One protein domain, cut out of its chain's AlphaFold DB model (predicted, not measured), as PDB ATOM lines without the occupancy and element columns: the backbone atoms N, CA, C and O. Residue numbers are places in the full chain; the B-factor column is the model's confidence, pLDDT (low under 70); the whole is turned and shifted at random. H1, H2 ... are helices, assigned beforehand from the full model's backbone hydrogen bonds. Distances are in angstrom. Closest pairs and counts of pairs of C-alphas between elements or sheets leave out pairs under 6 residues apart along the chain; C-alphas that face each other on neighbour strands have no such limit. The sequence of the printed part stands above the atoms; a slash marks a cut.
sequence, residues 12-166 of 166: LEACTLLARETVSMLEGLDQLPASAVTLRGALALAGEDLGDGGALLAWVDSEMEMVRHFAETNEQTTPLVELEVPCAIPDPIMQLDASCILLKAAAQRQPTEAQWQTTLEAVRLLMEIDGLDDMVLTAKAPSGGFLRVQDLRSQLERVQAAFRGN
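Overview. This is residues 12 to 166 of the 166 residues of an uncharacterized protein of Oscillibacter sp. 1-3 (UniProt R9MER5). The longest helix, H3, forms an up-and-down bundle of three helices with H1 and H2, and the hairpin of H4 and H5 crosses H1 and H2 steeply, on the side away from H3. H7 lies side by side with H4, the short H6 stands at the corner after H5, and the long link of residues 74 to 91 runs back from the end of H3 to H4. The printed part has 155 residues with seven named helices, H1 to H7 in order along the chain, and no named strand; the class is all helix. The whole is compact, with a radius of gyration of the C-alphas of 16.3 A and spans of 50 by 39 by 27 A.

Along the chain. H3, residues 53 to 73, is 30.3 A long from first to last C-alpha and ends with C-alpha 73 at (-61.353, -45.067, -37.714). H1 spans residues 12 to 24, with C-alpha 12 at (-26.947, -41.221, -35.058), and H2 spans residues 34 to 47 over 20.0 A. H4, residues 92 to 108, is 24.6 A long, and H5, residues 113 to 129, is 24.5 A long. H6 holds residues 132 to 137. H7, residues 149 to 164, is 22.7 A long and ends with C-alpha 164 at (-15.665, -23.222, -45.423).

Arrangement. H3 touches H1 at a shallow tilt of 7 degrees, the same way; their closest C-alphas, of Val 60 and Ala 19, are 6.2 A apart. H3, with residues 53 to 61 alone, touches H2 in a hairpin, closest at the C-alphas of Gly 53 and Gly 47, 4.3 A. H1 and H2 form another hairpin, at 18 degrees, closest at the C-alphas of Thr 22 and Ala 36, 5.5 A. Residues 13 to 18 of H1 touch residues 95 to 102 of H4 at a steep tilt of 63 degrees, with the C-alphas of Ala 14 and Ala 98 closest at 4.5 A. H2 touches H5 at a steep tilt of 64 degrees, closest at the C-alphas of Leu 39 and Ala 122, 4.9 A. H4 and H5 are a hairpin at 3 degrees, closest at the C-alphas of Ser 99 and Val 123, 5.5 A. H7 touches H4 at a shallow tilt of 11 degrees, the same way, closest at the C-alphas of Val 159 and Lys 104, 5.7 A. H6 and H5 only just touch, and only at the corner, with 3 pairs of C-alphas within 8 A; the closest are those of Asp 133 and Met 127, 5.4 A. H3 is apart from H5, H6 and H7. In H1 to H7 every O i to N i+4 pair is within hydrogen-bond range.

Size, cuts and confidence. The two C-alphas farthest apart, of Asn 74 and Gly 165, are 51.5 A apart. The printed part has no cut and ends at residue 166, the chain's last. The links H3 to H4, 18 residues, and H6 to H7, 11 residues, are long. The mean pLDDT of the printed part is 77.5, and 47 residues are under 70, among them residues 76 to 90 and 129 to 153.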
ATOM      1  N   LEU A  12     -25.934 -40.239 -35.434       88.38
ATOM      2  CA  LEU A  12     -26.947 -41.221 -35.058       88.38
ATOM      3  C   LEU A  12     -27.731 -40.753 -33.828       88.38
ATOM      4  O   LEU A  12     -28.950 -40.749 -33.873       88.38
ATOM      5  N   GLU A  13     -27.059 -40.280 -32.776       87.69
ATOM      6  CA  GLU A  13     -27.737 -39.740 -31.587       87.69
ATOM      7  C   GLU A  13     -28.592 -38.506 -31.914       87.69
ATOM      8  O   GLU A  13     -29.697 -38.373 -31.391       87.69
ATOM      9  N   ALA A  14     -28.128 -37.635 -32.818       89.31
ATOM     10  CA  ALA A  14     -28.923 -36.508 -33.303       89.31
ATOM     11  C   ALA A  14     -30.170 -36.970 -34.086       89.31
ATOM     12  O   ALA A  14     -31.250 -36.412 -33.898       89.31
ATOM     13  N   CYS A  15     -30.047 -38.011 -34.919       90.00
ATOM     14  CA  CYS A  15     -31.180 -38.618 -35.625       90.00
ATOM     15  C   CYS A  15     -32.153 -39.312 -34.662       90.00
ATOM     16  O   CYS A  15     -33.363 -39.183 -34.830       90.00
ATOM     17  N   THR A  16     -31.651 -39.999 -33.634       88.88
ATOM     18  CA  THR A  16     -32.477 -40.624 -32.592       88.88
ATOM     19  C   THR A  16     -33.284 -39.577 -31.833       88.88
ATOM     20  O   THR A  16     -34.477 -39.769 -31.607       88.88
ATOM     21  N   LEU A  17     -32.661 -38.446 -31.482       88.12
ATOM     22  CA  LEU A  17     -33.348 -37.332 -30.830       88.12
ATOM     23  C   LEU A  17     -34.423 -36.740 -31.753       88.12
ATOM     24  O   LEU A  17     -35.567 -36.602 -31.335       88.12
ATOM     25  N   LEU A  18     -34.094 -36.465 -33.018       89.94
ATOM     26  CA  LEU A  18     -35.059 -35.951 -33.995       89.94
ATOM     27  C   LEU A  18     -36.263 -36.892 -34.173       89.94
ATOM     28  O   LEU A  18     -37.404 -36.434 -34.196       89.94
ATOM     29  N   ALA A  19     -36.021 -38.202 -34.268       90.31
ATOM     30  CA  ALA A  19     -37.073 -39.209 -34.368       90.31
ATOM     31  C   ALA A  19     -37.971 -39.212 -33.123       90.31
ATOM     32  O   ALA A  19     -39.192 -39.157 -33.249       90.31
ATOM     33  N   ARG A  20     -37.372 -39.200 -31.927       87.12
ATOM     34  CA  ARG A  20     -38.097 -39.142 -30.653       87.12
ATOM     35  C   ARG A  20     -38.995 -37.913 -30.566       87.12
ATOM     36  O   ARG A  20     -40.171 -38.062 -30.263       87.12
ATOM     37  N   GLU A  21     -38.454 -36.727 -30.827       86.25
ATOM     38  CA  GLU A  21     -39.233 -35.487 -30.743       86.25
ATOM     39  C   GLU A  21     -40.366 -35.480 -31.772       86.25
ATOM     40  O   GLU A  21     -41.487 -35.093 -31.454       86.25
ATOM     41  N   THR A  22     -40.128 -36.028 -32.970       89.81
ATOM     42  CA  THR A  22     -41.188 -36.213 -33.971       89.81
ATOM     43  C   THR A  22     -42.330 -37.063 -33.421       89.81
ATOM     44  O   THR A  22     -43.482 -36.667 -33.552       89.81
ATOM     45  N   VAL A  23     -42.030 -38.202 -32.791       88.06
ATOM     46  CA  VAL A  23     -43.049 -39.101 -32.224       88.06
ATOM     47  C   VAL A  23     -43.729 -38.488 -31.002       88.06
ATOM     48  O   VAL A  23     -44.947 -38.561 -30.891       88.06
ATOM     49  N   SER A  24     -42.983 -37.806 -30.130       83.56
ATOM     50  CA  SER A  24     -43.553 -37.120 -28.966       83.56
ATOM     51  C   SER A  24     -44.585 -36.064 -29.369       83.56
ATOM     52  O   SER A  24     -45.568 -35.873 -28.660       83.56
ATOM     53  N   MET A  25     -44.397 -35.398 -30.513       82.69
ATOM     54  CA  MET A  25     -45.375 -34.444 -31.043       82.69
ATOM     55  C   MET A  25     -46.662 -35.102 -31.547       82.69
ATOM     56  O   MET A  25     -47.671 -34.418 -31.680       82.69
ATOM     57  N   LEU A  26     -46.627 -36.393 -31.882       84.62
ATOM     58  CA  LEU A  26     -47.780 -37.137 -32.388       84.62
ATOM     59  C   LEU A  26     -48.692 -37.637 -31.263       84.62
ATOM     60  O   LEU A  26     -49.848 -37.978 -31.525       84.62
ATOM     61  N   GLU A  27     -48.199 -37.671 -30.023       80.06
ATOM     62  CA  GLU A  27     -48.958 -38.166 -28.879       80.06
ATOM     63  C   GLU A  27     -50.259 -37.373 -28.675       80.06
ATOM     64  O   GLU A  27     -50.266 -36.159 -28.474       80.06
ATOM     65  N   GLY A  28     -51.387 -38.086 -28.703       73.50
ATOM     66  CA  GLY A  28     -52.709 -37.512 -28.439       73.50
ATOM     67  C   GLY A  28     -53.304 -36.683 -29.580       73.50
ATOM     68  O   GLY A  28     -54.331 -36.039 -29.364       73.50
ATOM     69  N   LEU A  29     -52.699 -36.694 -30.774       80.19
ATOM     70  CA  LEU A  29     -53.242 -36.014 -31.948       80.19
ATOM     71  C   LEU A  29     -54.236 -36.886 -32.727       80.19
ATOM     72  O   LEU A  29     -54.070 -38.095 -32.860       80.19
ATOM     73  N   ASP A  30     -55.245 -36.232 -33.299       80.12
ATOM     74  CA  ASP A  30     -56.244 -36.804 -34.210       80.12
ATOM     75  C   ASP A  30     -55.967 -36.476 -35.687       80.12
ATOM     76  O   ASP A  30     -56.739 -36.839 -36.570       80.12
ATOM     77  N   GLN A  31     -54.866 -35.782 -35.969       85.50
ATOM     78  CA  GLN A  31     -54.416 -35.442 -37.313       85.50
ATOM     79  C   GLN A  31     -52.902 -35.232 -37.337       85.50
ATOM     80  O   GLN A  31     -52.302 -34.773 -36.364       85.50
ATOM     81  N   LEU A  32     -52.278 -35.515 -38.481       87.69
ATOM     82  CA  LEU A  32     -50.845 -35.301 -38.646       87.69
ATOM     83  C   LEU A  32     -50.506 -33.813 -38.778       87.69
ATOM     84  O   LEU A  32     -50.960 -33.168 -39.730       87.69
ATOM     85  N   PRO A  33     -49.658 -33.260 -37.895       88.56
ATOM     86  CA  PRO A  33     -49.228 -31.882 -38.015       88.56
ATOM     87  C   PRO A  33     -48.168 -31.750 -39.116       88.56
ATOM     88  O   PRO A  33     -47.324 -32.629 -39.315       88.56
ATOM     89  N   ALA A  34     -48.168 -30.612 -39.815       89.88
ATOM     90  CA  ALA A  34     -47.172 -30.321 -40.851       89.88
ATOM     91  C   ALA A  34     -45.731 -30.351 -40.303       89.88
ATOM     92  O   ALA A  34     -44.814 -30.774 -41.003       89.88
ATOM     93  N   SER A  35     -45.542 -29.977 -39.034       88.56
ATOM     94  CA  SER A  35     -44.255 -30.049 -38.337       88.56
ATOM     95  C   SER A  35     -43.690 -31.471 -38.283       88.56
ATOM     96  O   SER A  35     -42.514 -31.657 -38.587       88.56
ATOM     97  N   ALA A  36     -44.515 -32.484 -37.997       90.00
ATOM     98  CA  ALA A  36     -44.068 -33.879 -37.980       90.00
ATOM     99  C   ALA A  36     -43.601 -34.348 -39.368       90.00
ATOM    100  O   ALA A  36     -42.597 -35.048 -39.481       90.00
ATOM    101  N   VAL A  37     -44.272 -33.908 -40.440       92.38
ATOM    102  CA  VAL A  37     -43.852 -34.194 -41.824       92.38
ATOM    103  C   VAL A  37     -42.480 -33.581 -42.116       92.38
ATOM    104  O   VAL A  37     -41.617 -34.247 -42.693       92.38
ATOM    105  N   THR A  38     -42.252 -32.338 -41.689       93.50
ATOM    106  CA  THR A  38     -40.963 -31.652 -41.849       93.50
ATOM    107  C   THR A  38     -39.842 -32.351 -41.076       93.50
ATOM    108  O   THR A  38     -38.778 -32.604 -41.649       93.50
ATOM    109  N   LEU A  39     -40.073 -32.726 -39.812       92.31
ATOM    110  CA  LEU A  39     -39.076 -33.433 -38.996       92.31
ATOM    111  C   LEU A  39     -38.742 -34.815 -39.578       92.31
ATOM    112  O   LEU A  39     -37.566 -35.151 -39.729       92.31
ATOM    113  N   ARG A  40     -39.757 -35.573 -40.015       94.25
ATOM    114  CA  ARG A  40     -39.580 -36.850 -40.724       94.25
ATOM    115  C   ARG A  40     -38.765 -36.682 -42.008       94.25
ATOM    116  O   ARG A  40     -37.904 -37.507 -42.313       94.25
ATOM    117  N   GLY A  41     -39.015 -35.619 -42.774       92.56
ATOM    118  CA  GLY A  41     -38.251 -35.294 -43.980       92.56
ATOM    119  C   GLY A  41     -36.770 -35.039 -43.689       92.56
ATOM    120  O   GLY A  41     -35.901 -35.594 -44.360       92.56
ATOM    121  N   ALA A  42     -36.471 -34.255 -42.652       92.50
ATOM    122  CA  ALA A  42     -35.095 -34.005 -42.231       92.50
ATOM    123  C   ALA A  42     -34.401 -35.265 -41.688       92.50
ATOM    124  O   ALA A  42     -33.223 -35.471 -41.979       92.50
ATOM    125  N   LEU A  43     -35.126 -36.135 -40.977       92.31
ATOM    126  CA  LEU A  43     -34.612 -37.430 -40.524       92.31
ATOM    127  C   LEU A  43     -34.194 -38.312 -41.705       92.31
ATOM    128  O   LEU A  43     -33.108 -38.884 -41.680       92.31
ATOM    129  N   ALA A  44     -35.008 -38.373 -42.762       92.12
ATOM    130  CA  ALA A  44     -34.672 -39.127 -43.968       92.12
ATOM    131  C   ALA A  44     -33.392 -38.605 -44.648       92.12
ATOM    132  O   ALA A  44     -32.569 -39.397 -45.099       92.12
ATOM    133  N   LEU A  45     -33.197 -37.281 -44.683       90.00
ATOM    134  CA  LEU A  45     -31.995 -36.659 -45.252       90.00
ATOM    135  C   LEU A  45     -30.742 -36.899 -44.398       90.00
ATOM    136  O   LEU A  45     -29.656 -37.105 -44.936       90.00
ATOM    137  N   ALA A  46     -30.879 -36.852 -43.073       87.88
ATOM    138  CA  ALA A  46     -29.763 -37.039 -42.151       87.88
ATOM    139  C   ALA A  46     -29.369 -38.519 -41.986       87.88
ATOM    140  O   ALA A  46     -28.192 -38.827 -41.790       87.88
ATOM    141  N   GLY A  47     -30.347 -39.423 -42.076       82.19
ATOM    142  CA  GLY A  47     -30.195 -40.857 -41.845       82.19
ATOM    143  C   GLY A  47     -29.801 -41.689 -43.066       82.19
ATOM    144  O   GLY A  47     -29.562 -42.878 -42.896       82.19
ATOM    145  N   GLU A  48     -29.715 -41.099 -44.265       77.62
ATOM    146  CA  GLU A  48     -29.549 -41.822 -45.542       77.62
ATOM    147  C   GLU A  48     -28.343 -42.788 -45.570       77.62
ATOM    148  O   GLU A  48     -28.445 -43.871 -46.137       77.62
ATOM    149  N   ASP A  49     -27.237 -42.444 -44.896       71.44
ATOM    150  CA  ASP A  49     -26.025 -43.284 -44.815       71.44
ATOM    151  C   ASP A  49     -25.811 -43.942 -43.439       71.44
ATOM    152  O   ASP A  49     -24.760 -44.530 -43.167       71.44
ATOM    153  N   LEU A  50     -26.783 -43.827 -42.534       72.31
ATOM    154  CA  LEU A  50     -26.699 -44.407 -41.199       72.31
ATOM    155  C   LEU A  50     -27.401 -45.759 -41.226       72.31
ATOM    156  O   LEU A  50     -28.610 -45.815 -41.434       72.31
ATOM    157  N   GLY A  51     -26.663 -46.846 -40.987       69.81
ATOM    158  CA  GLY A  51     -27.224 -48.206 -40.989       69.81
ATOM    159  C   GLY A  51     -28.492 -48.338 -40.133       69.81
ATOM    160  O   GLY A  51     -29.467 -48.935 -40.577       69.81
ATOM    161  N   ASP A  52     -28.513 -47.679 -38.968       69.69
ATOM    162  CA  ASP A  52     -29.664 -47.650 -38.055       69.69
ATOM    163  C   ASP A  52     -30.650 -46.493 -38.332       69.69
ATOM    164  O   ASP A  52     -31.768 -46.486 -37.816       69.69
ATOM    165  N   GLY A  53     -30.290 -45.522 -39.181       68.12
ATOM    166  CA  GLY A  53     -31.159 -44.402 -39.568       68.12
ATOM    167  C   GLY A  53     -32.416 -44.855 -40.312       68.12
ATOM    168  O   GLY A  53     -33.486 -44.269 -40.141       68.12
ATOM    169  N   GLY A  54     -32.323 -45.959 -41.061       79.88
ATOM    170  CA  GLY A  54     -33.478 -46.597 -41.694       79.88
ATOM    171  C   GLY A  54     -34.490 -47.155 -40.687       79.88
ATOM    172  O   GLY A  54     -35.693 -47.054 -40.917       79.88
ATOM    173  N   ALA A  55     -34.025 -47.685 -39.550       85.50
ATOM    174  CA  ALA A  55     -34.906 -48.180 -38.492       85.50
ATOM    175  C   ALA A  55     -35.629 -47.029 -37.773       85.50
ATOM    176  O   ALA A  55     -36.831 -47.122 -37.527       85.50
ATOM    177  N   LEU A  56     -34.928 -45.919 -37.509       87.75
ATOM    178  CA  LEU A  56     -35.525 -44.708 -36.932       87.75
ATOM    179  C   LEU A  56     -36.602 -44.110 -37.846       87.75
ATOM    180  O   LEU A  56     -37.676 -43.743 -37.375       87.75
ATOM    181  N   LEU A  57     -36.335 -44.041 -39.155       89.50
ATOM    182  CA  LEU A  57     -37.307 -43.539 -40.124       89.50
ATOM    183  C   LEU A  57     -38.541 -44.448 -40.214       89.50
ATOM    184  O   LEU A  57     -39.662 -43.946 -40.219       89.50
ATOM    185  N   ALA A  58     -38.343 -45.769 -40.236       88.81
ATOM    186  CA  ALA A  58     -39.439 -46.735 -40.258       88.81
ATOM    187  C   ALA A  58     -40.315 -46.654 -38.999       88.81
ATOM    188  O   ALA A  58     -41.535 -46.789 -39.089       88.81
ATOM    189  N   TRP A  59     -39.709 -46.401 -37.837       89.00
ATOM    190  CA  TRP A  59     -40.450 -46.168 -36.601       89.00
ATOM    191  C   TRP A  59     -41.314 -44.904 -36.687       89.00
ATOM    192  O   TRP A  59     -42.521 -44.989 -36.481       89.00
ATOM    193  N   VAL A  60     -40.742 -43.762 -37.089       90.88
ATOM    194  CA  VAL A  60     -41.504 -42.509 -37.270       90.88
ATOM    195  C   VAL A  60     -42.643 -42.682 -38.279       90.88
ATOM    196  O   VAL A  60     -43.763 -42.241 -38.024       90.88
ATOM    197  N   ASP A  61     -42.390 -43.351 -39.407       91.56
ATOM    198  CA  ASP A  61     -43.415 -43.615 -40.422       91.56
ATOM    199  C   ASP A  61     -44.574 -44.453 -39.867       91.56
ATOM    200  O   ASP A  61     -45.736 -44.180 -40.177       91.56
ATOM    201  N   SER A  62     -44.271 -45.434 -39.013       89.38
ATOM    202  CA  SER A  62     -45.278 -46.248 -38.337       89.38
ATOM    203  C   SER A  62     -46.135 -45.425 -37.374       89.38
ATOM    204  O   SER A  62     -47.356 -45.556 -37.386       89.38
ATOM    205  N   GLU A  63     -45.525 -44.579 -36.543       89.31
ATOM    206  CA  GLU A  63     -46.247 -43.712 -35.600       89.31
ATOM    207  C   GLU A  63     -47.163 -42.730 -36.336       89.31
ATOM    208  O   GLU A  63     -48.333 -42.560 -35.990       89.31
ATOM    209  N   MET A  64     -46.669 -42.144 -37.429       91.25
ATOM    210  CA  MET A  64     -47.475 -41.257 -38.264       91.25
ATOM    211  C   MET A  64     -48.659 -41.978 -38.917       91.25
ATOM    212  O   MET A  64     -49.731 -41.388 -39.071       91.25
ATOM    213  N   GLU A  65     -48.484 -43.240 -39.312       90.31
ATOM    214  CA  GLU A  65     -49.567 -44.048 -39.871       90.31
ATOM    215  C   GLU A  65     -50.642 -44.368 -38.832       90.31
ATOM    216  O   GLU A  65     -51.826 -44.315 -39.150       90.31
ATOM    217  N   MET A  66     -50.260 -44.609 -37.577       85.94
ATOM    218  CA  MET A  66     -51.232 -44.805 -36.501       85.94
ATOM    219  C   MET A  66     -52.081 -43.560 -36.257       85.94
ATOM    220  O   MET A  66     -53.291 -43.680 -36.081       85.94
ATOM    221  N   VAL A  67     -51.484 -42.363 -36.302       87.38
ATOM    222  CA  VAL A  67     -52.249 -41.107 -36.200       87.38
ATOM    223  C   VAL A  67     -53.240 -40.975 -37.356       87.38
ATOM    224  O   VAL A  67     -54.392 -40.608 -37.131       87.38
ATOM    225  N   ARG A  68     -52.836 -41.318 -38.590       88.19
ATOM    226  CA  ARG A  68     -53.755 -41.334 -39.745       88.19
ATOM    227  C   ARG A  68     -54.888 -42.337 -39.555       88.19
ATOM    228  O   ARG A  68     -56.048 -41.982 -39.735       88.19
ATOM    229  N   HIS A  69     -54.563 -43.556 -39.142       86.06
ATOM    230  CA  HIS A  69     -55.553 -44.597 -38.900       86.06
ATOM    231  C   HIS A  69     -56.544 -44.193 -37.804       86.06
ATOM    232  O   HIS A  69     -57.752 -44.370 -37.969       86.06
ATOM    233  N   PHE A  70     -56.058 -43.615 -36.705       85.62
ATOM    234  CA  PHE A  70     -56.903 -43.097 -35.632       85.62
ATOM    235  C   PHE A  70     -57.833 -41.985 -36.133       85.62
ATOM    236  O   PHE A  70     -59.024 -42.021 -35.835       85.62
ATOM    237  N   ALA A  71     -57.339 -41.056 -36.958       85.06
ATOM    238  CA  ALA A  71     -58.156 -40.007 -37.572       85.06
ATOM    239  C   ALA A  71     -59.312 -40.567 -38.425       85.06
ATOM    240  O   ALA A  71     -60.405 -40.000 -38.459       85.06
ATOM    241  N   GLU A  72     -59.074 -41.677 -39.128       86.19
ATOM    242  CA  GLU A  72     -60.043 -42.298 -40.036       86.19
ATOM    243  C   GLU A  72     -61.049 -43.209 -39.324       86.19
ATOM    244  O   GLU A  72     -62.225 -43.253 -39.690       86.19
ATOM    245  N   THR A  73     -60.592 -43.959 -38.320       83.56
ATOM    246  CA  THR A  73     -61.353 -45.067 -37.714       83.56
ATOM    247  C   THR A  73     -61.794 -44.792 -36.281       83.56
ATOM    248  O   THR A  73     -62.692 -45.465 -35.778       83.56
ATOM    249  N   ASN A  74     -61.188 -43.798 -35.622       80.38
ATOM    250  CA  ASN A  74     -61.305 -43.532 -34.189       80.38
ATOM    251  C   ASN A  74     -60.891 -44.737 -33.311       80.38
ATOM    252  O   ASN A  74     -61.273 -44.826 -32.143       80.38
ATOM    253  N   GLU A  75     -60.118 -45.673 -33.876       78.75
ATOM    254  CA  GLU A  75     -59.556 -46.833 -33.189       78.75
ATOM    255  C   GLU A  75     -58.081 -46.596 -32.872       78.75
ATOM    256  O   GLU A  75     -57.273 -46.282 -33.748       78.75
ATOM    257  N   GLN A  76     -57.725 -46.757 -31.598       69.38
ATOM    258  CA  GLN A  76     -56.351 -46.604 -31.145       69.38
ATOM    259  C   GLN A  76     -55.587 -47.913 -31.355       69.38
ATOM    260  O   GLN A  76     -55.896 -48.934 -30.739       69.38
ATOM    261  N   THR A  77     -54.582 -47.882 -32.227       66.19
ATOM    262  CA  THR A  77     -53.664 -49.000 -32.464       66.19
ATOM    263  C   THR A  77     -52.441 -48.880 -31.560       66.19
ATOM    264  O   THR A  77     -51.979 -47.781 -31.266       66.19
ATOM    265  N   THR A  78     -51.909 -50.009 -31.098       63.75
ATOM    266  CA  THR A  78     -50.646 -50.033 -30.348       63.75
ATOM    267  C   THR A  78     -49.456 -49.801 -31.286       63.75
ATOM    268  O   THR A  78     -49.491 -50.344 -32.395       63.75
ATOM    269  N   PRO A  79     -48.397 -49.094 -30.842       59.53
ATOM    270  CA  PRO A  79     -47.145 -48.945 -31.585       59.53
ATOM    271  C   PRO A  79     -46.663 -50.263 -32.188       59.53
ATOM    272  O   PRO A  79     -46.514 -51.260 -31.483       59.53
ATOM    273  N   LEU A  80     -46.429 -50.280 -33.504       51.56
ATOM    274  CA  LEU A  80     -45.942 -51.475 -34.213       51.56
ATOM    275  C   LEU A  80     -44.458 -51.749 -33.934       51.56
ATOM    276  O   LEU A  80     -43.993 -52.873 -34.124       51.56
ATOM    277  N   VAL A  81     -43.713 -50.729 -33.499       56.19
ATOM    278  CA  VAL A  81     -42.290 -50.816 -33.173       56.19
ATOM    279  C   VAL A  81     -42.080 -50.185 -31.800       56.19
ATOM    280  O   VAL A  81     -42.025 -48.965 -31.670       56.19
ATOM    281  N   GLU A  82     -41.945 -51.014 -30.765       55.53
ATOM    282  CA  GLU A  82     -41.393 -50.564 -29.486       55.53
ATOM    283  C   GLU A  82     -39.890 -50.352 -29.674       55.53
ATOM    284  O   GLU A  82     -39.090 -51.286 -29.579       55.53
ATOM    285  N   LEU A  83     -39.485 -49.120 -29.982       56.62
ATOM    286  CA  LEU A  83     -38.100 -48.740 -29.759       56.62
ATOM    287  C   LEU A  83     -37.927 -48.581 -28.243       56.62
ATOM    288  O   LEU A  83     -38.598 -47.750 -27.630       56.62
ATOM    289  N   GLU A  84     -37.008 -49.336 -27.632       53.78
ATOM    290  CA  GLU A  84     -36.456 -48.960 -26.327       53.78
ATOM    291  C   GLU A  84     -35.686 -47.651 -26.530       53.78
ATOM    292  O   GLU A  84     -34.474 -47.656 -26.730       53.78
ATOM    293  N   VAL A  85     -36.390 -46.517 -26.572       53.91
ATOM    294  CA  VAL A  85     -35.747 -45.211 -26.674       53.91
ATOM    295  C   VAL A  85     -35.015 -45.003 -25.353       53.91
ATOM    296  O   VAL A  85     -35.660 -44.855 -24.308       53.91
ATOM    297  N   PRO A  86     -33.672 -44.989 -25.338       48.66
ATOM    298  CA  PRO A  86     -32.970 -44.635 -24.131       48.66
ATOM    299  C   PRO A  86     -33.214 -43.147 -23.878       48.66
ATOM    300  O   PRO A  86     -33.215 -42.334 -24.801       48.66
ATOM    301  N   CYS A  87     -33.272 -42.804 -22.600       45.16
ATOM    302  CA  CYS A  87     -33.026 -41.480 -22.031       45.16
ATOM    303  C   CYS A  87     -34.222 -40.607 -21.656       45.16
ATOM    304  O   CYS A  87     -35.277 -40.553 -22.278       45.16
ATOM    305  N   ALA A  88     -33.960 -39.885 -20.570       56.22
ATOM    306  CA  ALA A  88     -34.693 -38.746 -20.062       56.22
ATOM    307  C   ALA A  88     -34.998 -37.704 -21.152       56.22
ATOM    308  O   ALA A  88     -34.363 -37.694 -22.205       56.22
ATOM    309  N   ILE A  89     -35.965 -36.829 -20.864       61.19
ATOM    310  CA  ILE A  89     -36.260 -35.617 -21.643       61.19
ATOM    311  C   ILE A  89     -34.930 -34.942 -22.027       61.19
ATOM    312  O   ILE A  89     -34.106 -34.728 -21.125       61.19
ATOM    313  N   PRO A  90     -34.672 -34.686 -23.325       68.12
ATOM    314  CA  PRO A  90     -33.402 -34.122 -23.752       68.12
ATOM    315  C   PRO A  90     -33.199 -32.756 -23.101       68.12
ATOM    316  O   PRO A  90     -34.100 -31.926 -23.052       68.12
ATOM    317  N   ASP A  91     -32.000 -32.518 -22.567       73.94
ATOM    318  CA  ASP A  91     -31.694 -31.195 -22.041       73.94
ATOM    319  C   ASP A  91     -31.496 -30.187 -23.200       73.94
ATOM    320  O   ASP A  91     -31.080 -30.577 -24.298       73.94
ATOM    321  N   PRO A  92     -31.722 -28.882 -22.969       73.44
ATOM    322  CA  PRO A  92     -31.568 -27.841 -23.990       73.44
ATOM    323  C   PRO A  92     -30.211 -27.823 -24.726       73.44
ATOM    324  O   PRO A  92     -30.125 -27.412 -25.882       73.44
ATOM    325  N   ILE A  93     -29.119 -28.263 -24.086       75.19
ATOM    326  CA  ILE A  93     -27.801 -28.355 -24.737       75.19
ATOM    327  C   ILE A  93     -27.772 -29.531 -25.714       75.19
ATOM    328  O   ILE A  93     -27.210 -29.390 -26.797       75.19
ATOM    329  N   MET A  94     -28.376 -30.672 -25.364       79.56
ATOM    330  CA  MET A  94     -28.459 -31.829 -26.264       79.56
ATOM    331  C   MET A  94     -29.220 -31.490 -27.550       79.56
ATOM    332  O   MET A  94     -28.793 -31.888 -28.632       79.56
ATOM    333  N   GLN A  95     -30.291 -30.701 -27.456       79.75
ATOM    334  CA  GLN A  95     -31.037 -30.235 -28.629       79.75
ATOM    335  C   GLN A  95     -30.235 -29.263 -29.496       79.75
ATOM    336  O   GLN A  95     -30.258 -29.363 -30.726       79.75
ATOM    337  N   LEU A  96     -29.480 -28.349 -28.876       82.50
ATOM    338  CA  LEU A  96     -28.589 -27.447 -29.606       82.50
ATOM    339  C   LEU A  96     -27.459 -28.214 -30.310       82.50
ATOM    340  O   LEU A  96     -27.150 -27.927 -31.470       82.50
ATOM    341  N   ASP A  97     -26.855 -29.193 -29.635       84.75
ATOM    342  CA  ASP A  97     -25.823 -30.051 -30.219       84.75
ATOM    343  C   ASP A  97     -26.388 -30.841 -31.408       84.75
ATOM    344  O   ASP A  97     -25.801 -30.806 -32.494       84.75
ATOM    345  N   ALA A  98     -27.555 -31.474 -31.247       87.81
ATOM    346  CA  ALA A  98     -28.241 -32.199 -32.318       87.81
ATOM    347  C   ALA A  98     -28.534 -31.287 -33.520       87.81
ATOM    348  O   ALA A  98     -28.221 -31.642 -34.657       87.81
ATOM    349  N   SER A  99     -29.030 -30.075 -33.267       88.62
ATOM    350  CA  SER A  99     -29.288 -29.062 -34.298       88.62
ATOM    351  C   SER A  99     -28.033 -28.731 -35.108       88.62
ATOM    352  O   SER A  99     -28.053 -28.722 -36.339       88.62
ATOM    353  N   CYS A 100     -26.904 -28.509 -34.433       87.31
ATOM    354  CA  CYS A 100     -25.642 -28.188 -35.097       87.31
ATOM    355  C   CYS A 100     -25.100 -29.365 -35.915       87.31
ATOM    356  O   CYS A 100     -24.555 -29.164 -37.005       87.31
ATOM    357  N   ILE A 101     -25.263 -30.591 -35.417       90.56
ATOM    358  CA  ILE A 101     -24.855 -31.815 -36.111       90.56
ATOM    359  C   ILE A 101     -25.696 -32.048 -37.364       90.56
ATOM    360  O   ILE A 101     -25.120 -32.326 -38.416       90.56
ATOM    361  N   LEU A 102     -27.017 -31.866 -37.288       90.69
ATOM    362  CA  LEU A 102     -27.924 -31.987 -38.434       90.69
ATOM    363  C   LEU A 102     -27.586 -30.961 -39.525       90.69
ATOM    364  O   LEU A 102     -27.429 -31.331 -40.687       90.69
ATOM    365  N   LEU A 103     -27.374 -29.690 -39.155       90.12
ATOM    366  CA  LEU A 103     -26.975 -28.646 -40.111       90.12
ATOM    367  C   LEU A 103     -25.620 -28.941 -40.753       90.12
ATOM    368  O   LEU A 103     -25.453 -28.754 -41.958       90.12
ATOM    369  N   LYS A 104     -24.648 -29.412 -39.965       88.12
ATOM    370  CA  LYS A 104     -23.323 -29.777 -40.470       88.12
ATOM    371  C   LYS A 104     -23.394 -30.965 -41.428       88.12
ATOM    372  O   LYS A 104     -22.783 -30.905 -42.492       88.12
ATOM    373  N   ALA A 105     -24.127 -32.015 -41.066       88.50
ATOM    374  CA  ALA A 105     -24.303 -33.193 -41.905       88.50
ATOM    375  C   ALA A 105     -24.993 -32.829 -43.223       88.50
ATOM    376  O   ALA A 105     -24.510 -33.211 -44.285       88.50
ATOM    377  N   ALA A 106     -26.051 -32.012 -43.171       88.44
ATOM    378  CA  ALA A 106     -26.709 -31.508 -44.369       88.44
ATOM    379  C   ALA A 106     -25.741 -30.693 -45.239       88.44
ATOM    380  O   ALA A 106     -25.606 -30.989 -46.421       88.44
ATOM    381  N   ALA A 107     -25.010 -29.730 -44.666       87.38
ATOM    382  CA  ALA A 107     -24.067 -28.879 -45.399       87.38
ATOM    383  C   ALA A 107     -22.965 -29.676 -46.121       87.38
ATOM    384  O   ALA A 107     -22.618 -29.366 -47.261       87.38
ATOM    385  N   GLN A 108     -22.440 -30.725 -45.483       87.44
ATOM    386  CA  GLN A 108     -21.394 -31.582 -46.050       87.44
ATOM    387  C   GLN A 108     -21.862 -32.395 -47.266       87.44
ATOM    388  O   GLN A 108     -21.035 -32.780 -48.089       87.44
ATOM    389  N   ARG A 109     -23.171 -32.632 -47.406       82.62
ATOM    390  CA  ARG A 109     -23.764 -33.384 -48.525       82.62
ATOM    391  C   ARG A 109     -24.058 -32.525 -49.759       82.62
ATOM    392  O   ARG A 109     -24.576 -33.057 -50.731       82.62
ATOM    393  N   GLN A 110     -23.740 -31.225 -49.735       83.38
ATOM    394  CA  GLN A 110     -24.084 -30.271 -50.803       83.38
ATOM    395  C   GLN A 110     -25.584 -30.330 -51.158       83.38
ATOM    396  O   GLN A 110     -25.958 -30.717 -52.268       83.38
ATOM    397  N   PRO A 111     -26.458 -29.986 -50.198       86.69
ATOM    398  CA  PRO A 111     -27.886 -30.198 -50.341       86.69
ATOM    399  C   PRO A 111     -28.451 -29.271 -51.420       86.69
ATOM    400  O   PRO A 111     -27.979 -28.150 -51.622       86.69
ATOM    401  N   THR A 112     -29.515 -29.717 -52.084       90.88
ATOM    402  CA  THR A 112     -30.355 -28.809 -52.875       90.88
ATOM    403  C   THR A 112     -30.992 -27.751 -51.969       90.88
ATOM    404  O   THR A 112     -31.127 -27.952 -50.761       90.88
ATOM    405  N   GLU A 113     -31.439 -26.631 -52.543       88.31
ATOM    406  CA  GLU A 113     -32.104 -25.568 -51.778       88.31
ATOM    407  C   GLU A 113     -33.306 -26.096 -50.981       88.31
ATOM    408  O   GLU A 113     -33.450 -25.778 -49.805       88.31
ATOM    409  N   ALA A 114     -34.115 -26.971 -51.584       89.81
ATOM    410  CA  ALA A 114     -35.255 -27.587 -50.911       89.81
ATOM    411  C   ALA A 114     -34.826 -28.440 -49.706       89.81
ATOM    412  O   ALA A 114     -35.369 -28.275 -48.619       89.81
ATOM    413  N   GLN A 115     -33.812 -29.298 -49.868       88.00
ATOM    414  CA  GLN A 115     -33.288 -30.126 -48.775       88.00
ATOM    415  C   GLN A 115     -32.719 -29.270 -47.641       88.00
ATOM    416  O   GLN A 115     -32.963 -29.555 -46.471       88.00
ATOM    417  N   TRP A 116     -32.003 -28.197 -47.986       91.06
ATOM    418  CA  TRP A 116     -31.469 -27.255 -47.009       91.06
ATOM    419  C   TRP A 116     -32.580 -26.552 -46.223       91.06
ATOM    420  O   TRP A 116     -32.499 -26.475 -44.998       91.06
ATOM    421  N   GLN A 117     -33.636 -26.086 -46.898       89.50
ATOM    422  CA  GLN A 117     -34.781 -25.474 -46.222       89.50
ATOM    423  C   GLN A 117     -35.509 -26.474 -45.323       89.50
ATOM    424  O   GLN A 117     -35.797 -26.143 -44.179       89.50
ATOM    425  N   THR A 118     -35.713 -27.717 -45.771       91.31
ATOM    426  CA  THR A 118     -36.291 -28.773 -44.925       91.31
ATOM    427  C   THR A 118     -35.457 -29.011 -43.665       91.31
ATOM    428  O   THR A 118     -36.014 -29.092 -42.572       91.31
ATOM    429  N   THR A 119     -34.124 -29.075 -43.774       91.75
ATOM    430  CA  THR A 119     -33.254 -29.202 -42.593       91.75
ATOM    431  C   THR A 119     -33.344 -27.974 -41.684       91.75
ATOM    432  O   THR A 119     -33.420 -28.125 -40.466       91.75
ATOM    433  N   LEU A 120     -33.360 -26.759 -42.243       90.38
ATOM    434  CA  LEU A 120     -33.484 -25.527 -41.458       90.38
ATOM    435  C   LEU A 120     -34.812 -25.444 -40.704       90.38
ATOM    436  O   LEU A 120     -34.823 -25.071 -39.533       90.38
ATOM    437  N   GLU A 121     -35.921 -25.773 -41.360       91.50
ATOM    438  CA  GLU A 121     -37.245 -25.788 -40.739       91.50
ATOM    439  C   GLU A 121     -37.325 -26.847 -39.641       91.50
ATOM    440  O   GLU A 121     -37.786 -26.541 -38.545       91.50
ATOM    441  N   ALA A 122     -36.793 -28.048 -39.877       91.31
ATOM    442  CA  ALA A 122     -36.738 -29.092 -38.859       91.31
ATOM    443  C   ALA A 122     -35.908 -28.678 -37.636       91.31
ATOM    444  O   ALA A 122     -36.312 -28.930 -36.508       91.31
ATOM    445  N   VAL A 123     -34.775 -28.002 -37.840       89.69
ATOM    446  CA  VAL A 123     -33.953 -27.489 -36.736       89.69
ATOM    447  C   VAL A 123     -34.674 -26.387 -35.962       89.69
ATOM    448  O   VAL A 123     -34.583 -26.357 -34.741       89.69
ATOM    449  N   ARG A 124     -35.419 -25.499 -36.632       86.44
ATOM    450  CA  ARG A 124     -36.255 -24.500 -35.943       86.44
ATOM    451  C   ARG A 124     -37.316 -25.171 -35.080       86.44
ATOM    452  O   ARG A 124     -37.364 -24.897 -33.889       86.44
ATOM    453  N   LEU A 125     -38.072 -26.099 -35.663       87.38
ATOM    454  CA  LEU A 125     -39.088 -26.877 -34.955       87.38
ATOM    455  C   LEU A 125     -38.491 -27.626 -33.758       87.38
ATOM    456  O   LEU A 125     -39.053 -27.589 -32.673       87.38
ATOM    457  N   LEU A 126     -37.316 -28.242 -33.920       83.38
ATOM    458  CA  LEU A 126     -36.637 -28.947 -32.835       83.38
ATOM    459  C   LEU A 126     -36.278 -28.026 -31.661       83.38
ATOM    460  O   LEU A 126     -36.320 -28.447 -30.510       83.38
ATOM    461  N   MET A 127     -35.926 -26.771 -31.943       77.94
ATOM    462  CA  MET A 127     -35.657 -25.771 -30.909       77.94
ATOM    463  C   MET A 127     -36.943 -25.211 -30.279       77.94
ATOM    464  O   MET A 127     -36.906 -24.785 -29.130       77.94
ATOM    465  N   GLU A 128     -38.071 -25.214 -30.989       79.25
ATOM    466  CA  GLU A 128     -39.369 -24.766 -30.460       79.25
ATOM    467  C   GLU A 128     -39.979 -25.768 -29.466       79.25
ATOM    468  O   GLU A 128     -40.589 -25.350 -28.484       79.25
ATOM    469  N   ILE A 129     -39.797 -27.081 -29.681       69.06
ATOM    470  CA  ILE A 129     -40.476 -28.146 -28.910       69.06
ATOM    471  C   ILE A 129     -40.233 -28.040 -27.395       69.06
ATOM    472  O   ILE A 129     -41.164 -28.235 -26.618       69.06
ATOM    473  N   ASP A 130     -39.033 -27.631 -26.974       65.56
ATOM    474  CA  ASP A 130     -38.699 -27.393 -25.560       65.56
ATOM    475  C   ASP A 130     -38.452 -25.906 -25.230       65.56
ATOM    476  O   ASP A 130     -37.850 -25.565 -24.206       65.56
ATOM    477  N   GLY A 131     -38.919 -24.991 -26.090       62.38
ATOM    478  CA  GLY A 131     -38.818 -23.540 -25.893       62.38
ATOM    479  C   GLY A 131     -37.385 -22.998 -25.911       62.38
ATOM    480  O   GLY A 131     -37.095 -21.967 -25.297       62.38
ATOM    481  N   LEU A 132     -36.454 -23.699 -26.568       66.44
ATOM    482  CA  LEU A 132     -35.070 -23.256 -26.745       66.44
ATOM    483  C   LEU A 132     -35.007 -21.978 -27.595       66.44
ATOM    484  O   LEU A 132     -34.143 -21.131 -27.368       66.44
ATOM    485  N   ASP A 133     -35.911 -21.816 -28.557       62.03
ATOM    486  CA  ASP A 133     -36.036 -20.615 -29.382       62.03
ATOM    487  C   ASP A 133     -36.318 -19.367 -28.527       62.03
ATOM    488  O   ASP A 133     -35.585 -18.377 -28.615       62.03
ATOM    489  N   ASP A 134     -37.274 -19.455 -27.603       61.31
ATOM    490  CA  ASP A 134     -37.573 -18.422 -26.618       61.31
ATOM    491  C   ASP A 134     -36.365 -18.180 -25.701       61.31
ATOM    492  O   ASP A 134     -36.041 -17.031 -25.382       61.31
ATOM    493  N   MET A 135     -35.630 -19.229 -25.316       62.62
ATOM    494  CA  MET A 135     -34.403 -19.098 -24.513       62.62
ATOM    495  C   MET A 135     -33.277 -18.361 -25.261       62.62
ATOM    496  O   MET A 135     -32.572 -17.542 -24.665       62.62
ATOM    497  N   VAL A 136     -33.110 -18.617 -26.562       58.25
ATOM    498  CA  VAL A 136     -32.088 -17.986 -27.413       58.25
ATOM    499  C   VAL A 136     -32.464 -16.541 -27.753       58.25
ATOM    500  O   VAL A 136     -31.604 -15.657 -27.701       58.25
ATOM    501  N   LEU A 137     -33.736 -16.274 -28.066       59.97
ATOM    502  CA  LEU A 137     -34.218 -14.962 -28.506       59.97
ATOM    503  C   LEU A 137     -34.389 -13.963 -27.357       59.97
ATOM    504  O   LEU A 137     -34.144 -12.771 -27.539       59.97
ATOM    505  N   THR A 138     -34.780 -14.422 -26.165       56.09
ATOM    506  CA  THR A 138     -35.053 -13.516 -25.033       56.09
ATOM    507  C   THR A 138     -33.820 -13.181 -24.189       56.09
ATOM    508  O   THR A 138     -33.921 -12.375 -23.262       56.09
ATOM    509  N   ALA A 139     -32.656 -13.785 -24.475       52.94
ATOM    510  CA  ALA A 139     -31.431 -13.695 -23.666       52.94
ATOM    511  C   ALA A 139     -31.643 -14.016 -22.170       52.94
ATOM    512  O   ALA A 139     -30.817 -13.673 -21.316       52.94
ATOM    513  N   LYS A 140     -32.759 -14.668 -21.833       49.09
ATOM    514  CA  LYS A 140     -33.100 -15.040 -20.471       49.09
ATOM    515  C   LYS A 140     -32.302 -16.295 -20.155       49.09
ATOM    516  O   LYS A 140     -32.605 -17.376 -20.649       49.09
ATOM    517  N   ALA A 141     -31.236 -16.133 -19.371       49.34
ATOM    518  CA  ALA A 141     -30.440 -17.265 -18.915       49.34
ATOM    519  C   ALA A 141     -31.382 -18.301 -18.274       49.34
ATOM    520  O   ALA A 141     -32.196 -17.916 -17.424       49.34
ATOM    521  N   PRO A 142     -31.315 -19.581 -18.679       51.88
ATOM    522  CA  PRO A 142     -32.229 -20.586 -18.170       51.88
ATOM    523  C   PRO A 142     -32.103 -20.653 -16.652       51.88
ATOM    524  O   PRO A 142     -31.002 -20.539 -16.104       51.88
ATOM    525  N   SER A 143     -33.216 -20.922 -15.975       46.78
ATOM    526  CA  SER A 143     -33.292 -21.096 -14.518       46.78
ATOM    527  C   SER A 143     -32.348 -22.187 -13.974       46.78
ATOM    528  O   SER A 143     -32.216 -22.328 -12.763       46.78
ATOM    529  N   GLY A 144     -31.683 -22.948 -14.853       50.00
ATOM    530  CA  GLY A 144     -30.698 -23.979 -14.530       50.00
ATOM    531  C   GLY A 144     -29.227 -23.668 -14.863       50.00
ATOM    532  O   GLY A 144     -28.366 -24.485 -14.559       50.00
ATOM    533  N   GLY A 145     -28.887 -22.519 -15.466       51.84
ATOM    534  CA  GLY A 145     -27.480 -22.117 -15.675       51.84
ATOM    535  C   GLY A 145     -26.667 -22.960 -16.677       51.84
ATOM    536  O   GLY A 145     -25.440 -23.014 -16.578       51.84
ATOM    537  N   PHE A 146     -27.334 -23.624 -17.625       54.38
ATOM    538  CA  PHE A 146     -26.735 -24.657 -18.479       54.38
ATOM    539  C   PHE A 146     -26.034 -24.131 -19.751       54.38
ATOM    540  O   PHE A 146     -24.958 -24.620 -20.087       54.38
ATOM    541  N   LEU A 147     -26.567 -23.105 -20.423       58.22
ATOM    542  CA  LEU A 147     -26.024 -22.572 -21.686       58.22
ATOM    543  C   LEU A 147     -25.284 -21.245 -21.480       58.22
ATOM    544  O   LEU A 147     -25.890 -20.244 -21.094       58.22
ATOM    545  N   ARG A 148     -23.974 -21.209 -21.757       64.94
ATOM    546  CA  ARG A 148     -23.195 -19.963 -21.794       64.94
ATOM    547  C   ARG A 148     -23.164 -19.419 -23.220       64.94
ATOM    548  O   ARG A 148     -23.103 -20.162 -24.191       64.94
ATOM    549  N   VAL A 149     -23.067 -18.096 -23.356       62.59
ATOM    550  CA  VAL A 149     -22.875 -17.415 -24.658       62.59
ATOM    551  C   VAL A 149     -21.667 -17.968 -25.439       62.59
ATOM    552  O   VAL A 149     -21.658 -17.969 -26.667       62.59
ATOM    553  N   GLN A 150     -20.642 -18.452 -24.735       62.78
ATOM    554  CA  GLN A 150     -19.452 -19.077 -25.324       62.78
ATOM    555  C   GLN A 150     -19.758 -20.422 -25.997       62.78
ATOM    556  O   GLN A 150     -19.182 -20.709 -27.047       62.78
ATOM    557  N   ASP A 151     -20.690 -21.203 -25.444       66.31
ATOM    558  CA  ASP A 151     -21.117 -22.478 -26.026       66.31
ATOM    559  C   ASP A 151     -21.814 -22.221 -27.371       66.31
ATOM    560  O   ASP A 151     -21.449 -22.811 -28.385       66.31
ATOM    561  N   LEU A 152     -22.716 -21.231 -27.416       66.44
ATOM    562  CA  LEU A 152     -23.401 -20.802 -28.645       66.44
ATOM    563  C   LEU A 152     -22.425 -20.320 -29.729       66.44
ATOM    564  O   LEU A 152     -22.553 -20.691 -30.894       66.44
ATOM    565  N   ARG A 153     -21.421 -19.513 -29.358       68.81
ATOM    566  CA  ARG A 153     -20.386 -19.052 -30.302       68.81
ATOM    567  C   ARG A 153     -19.567 -20.208 -30.866       68.81
ATOM    568  O   ARG A 153     -19.356 -20.260 -32.073       68.81
ATOM    569  N   SER A 154     -19.163 -21.146 -30.012       73.81
ATOM    570  CA  SER A 154     -18.387 -22.318 -30.432       73.81
ATOM    571  C   SER A 154     -19.181 -23.200 -31.399       73.81
ATOM    572  O   SER A 154     -18.635 -23.697 -32.383       73.81
ATOM    573  N   GLN A 155     -20.485 -23.366 -31.159       67.75
ATOM    574  CA  GLN A 155     -21.371 -24.099 -32.063       67.75
ATOM    575  C   GLN A 155     -21.541 -23.389 -33.412       67.75
ATOM    576  O   GLN A 155     -21.403 -24.015 -34.465       67.75
ATOM    577  N   LEU A 156     -21.737 -22.066 -33.404       72.44
ATOM    578  CA  LEU A 156     -21.819 -21.273 -34.631       72.44
ATOM    579  C   LEU A 156     -20.533 -21.370 -35.466       72.44
ATOM    580  O   LEU A 156     -20.600 -21.575 -36.679       72.44
ATOM    581  N   GLU A 157     -19.364 -21.265 -34.833       74.81
ATOM    582  CA  GLU A 157     -18.068 -21.412 -35.505       74.81
ATOM    583  C   GLU A 157     -17.909 -22.797 -36.146       74.81
ATOM    584  O   GLU A 157     -17.428 -22.902 -37.274       74.81
ATOM    585  N   ARG A 158     -18.367 -23.861 -35.473       73.19
ATOM    586  CA  ARG A 158     -18.344 -25.234 -36.005       73.19
ATOM    587  C   ARG A 158     -19.227 -25.396 -37.239       73.19
ATOM    588  O   ARG A 158     -18.787 -26.023 -38.206       73.19
ATOM    589  N   VAL A 159     -20.434 -24.828 -37.226       74.56
ATOM    590  CA  VAL A 159     -21.334 -24.836 -38.392       74.56
ATOM    591  C   VAL A 159     -20.701 -24.053 -39.541       74.56
ATOM    592  O   VAL A 159     -20.585 -24.569 -40.647       74.56
ATOM    593  N   GLN A 160     -20.196 -22.844 -39.283       75.69
ATOM    594  CA  GLN A 160     -19.535 -22.023 -40.304       75.69
ATOM    595  C   GLN A 160     -18.291 -22.693 -40.899       75.69
ATOM    596  O   GLN A 160     -18.053 -22.589 -42.102       75.69
ATOM    597  N   ALA A 161     -17.492 -23.391 -40.087       76.75
ATOM    598  CA  ALA A 161     -16.327 -24.128 -40.564       76.75
ATOM    599  C   ALA A 161     -16.710 -25.256 -41.535       76.75
ATOM    600  O   ALA A 161     -15.992 -25.480 -42.508       76.75
ATOM    601  N   ALA A 162     -17.853 -25.919 -41.325       74.00
ATOM    602  CA  ALA A 162     -18.346 -26.955 -42.233       74.00
ATOM    603  C   ALA A 162     -18.668 -26.413 -43.637       74.00
ATOM    604  O   ALA A 162     -18.446 -27.113 -44.617       74.00
ATOM    605  N   PHE A 163     -19.104 -25.155 -43.737       69.81
ATOM    606  CA  PHE A 163     -19.314 -24.472 -45.017       69.81
ATOM    607  C   PHE A 163     -18.023 -23.977 -45.680       69.81
ATOM    608  O   PHE A 163     -18.006 -23.777 -46.888       69.81
ATOM    609  N   ARG A 164     -16.952 -23.738 -44.910       70.19
ATOM    610  CA  ARG A 164     -15.665 -23.222 -45.423       70.19
ATOM    611  C   ARG A 164     -14.695 -24.313 -45.876       70.19
ATOM    612  O   ARG A 164     -13.739 -24.004 -46.575       70.19
ATOM    613  N   GLY A 165     -14.891 -25.551 -45.427       53.97
ATOM    614  CA  GLY A 165     -14.049 -26.696 -45.783       53.97
ATOM    615  C   GLY A 165     -14.373 -27.328 -47.141       53.97
ATOM    616  O   GLY A 165     -13.927 -28.448 -47.374       53.97
ATOM    617  N   ASN A 166     -15.161 -26.646 -47.977       42.69
ATOM    618  CA  ASN A 166     -15.636 -27.105 -49.279       42.69
ATOM    619  C   ASN A 166     -15.122 -26.163 -50.375       42.69
ATOM    620  O   ASN A 166     -15.354 -24.939 -50.234       42.69
TER     621      ASN A 166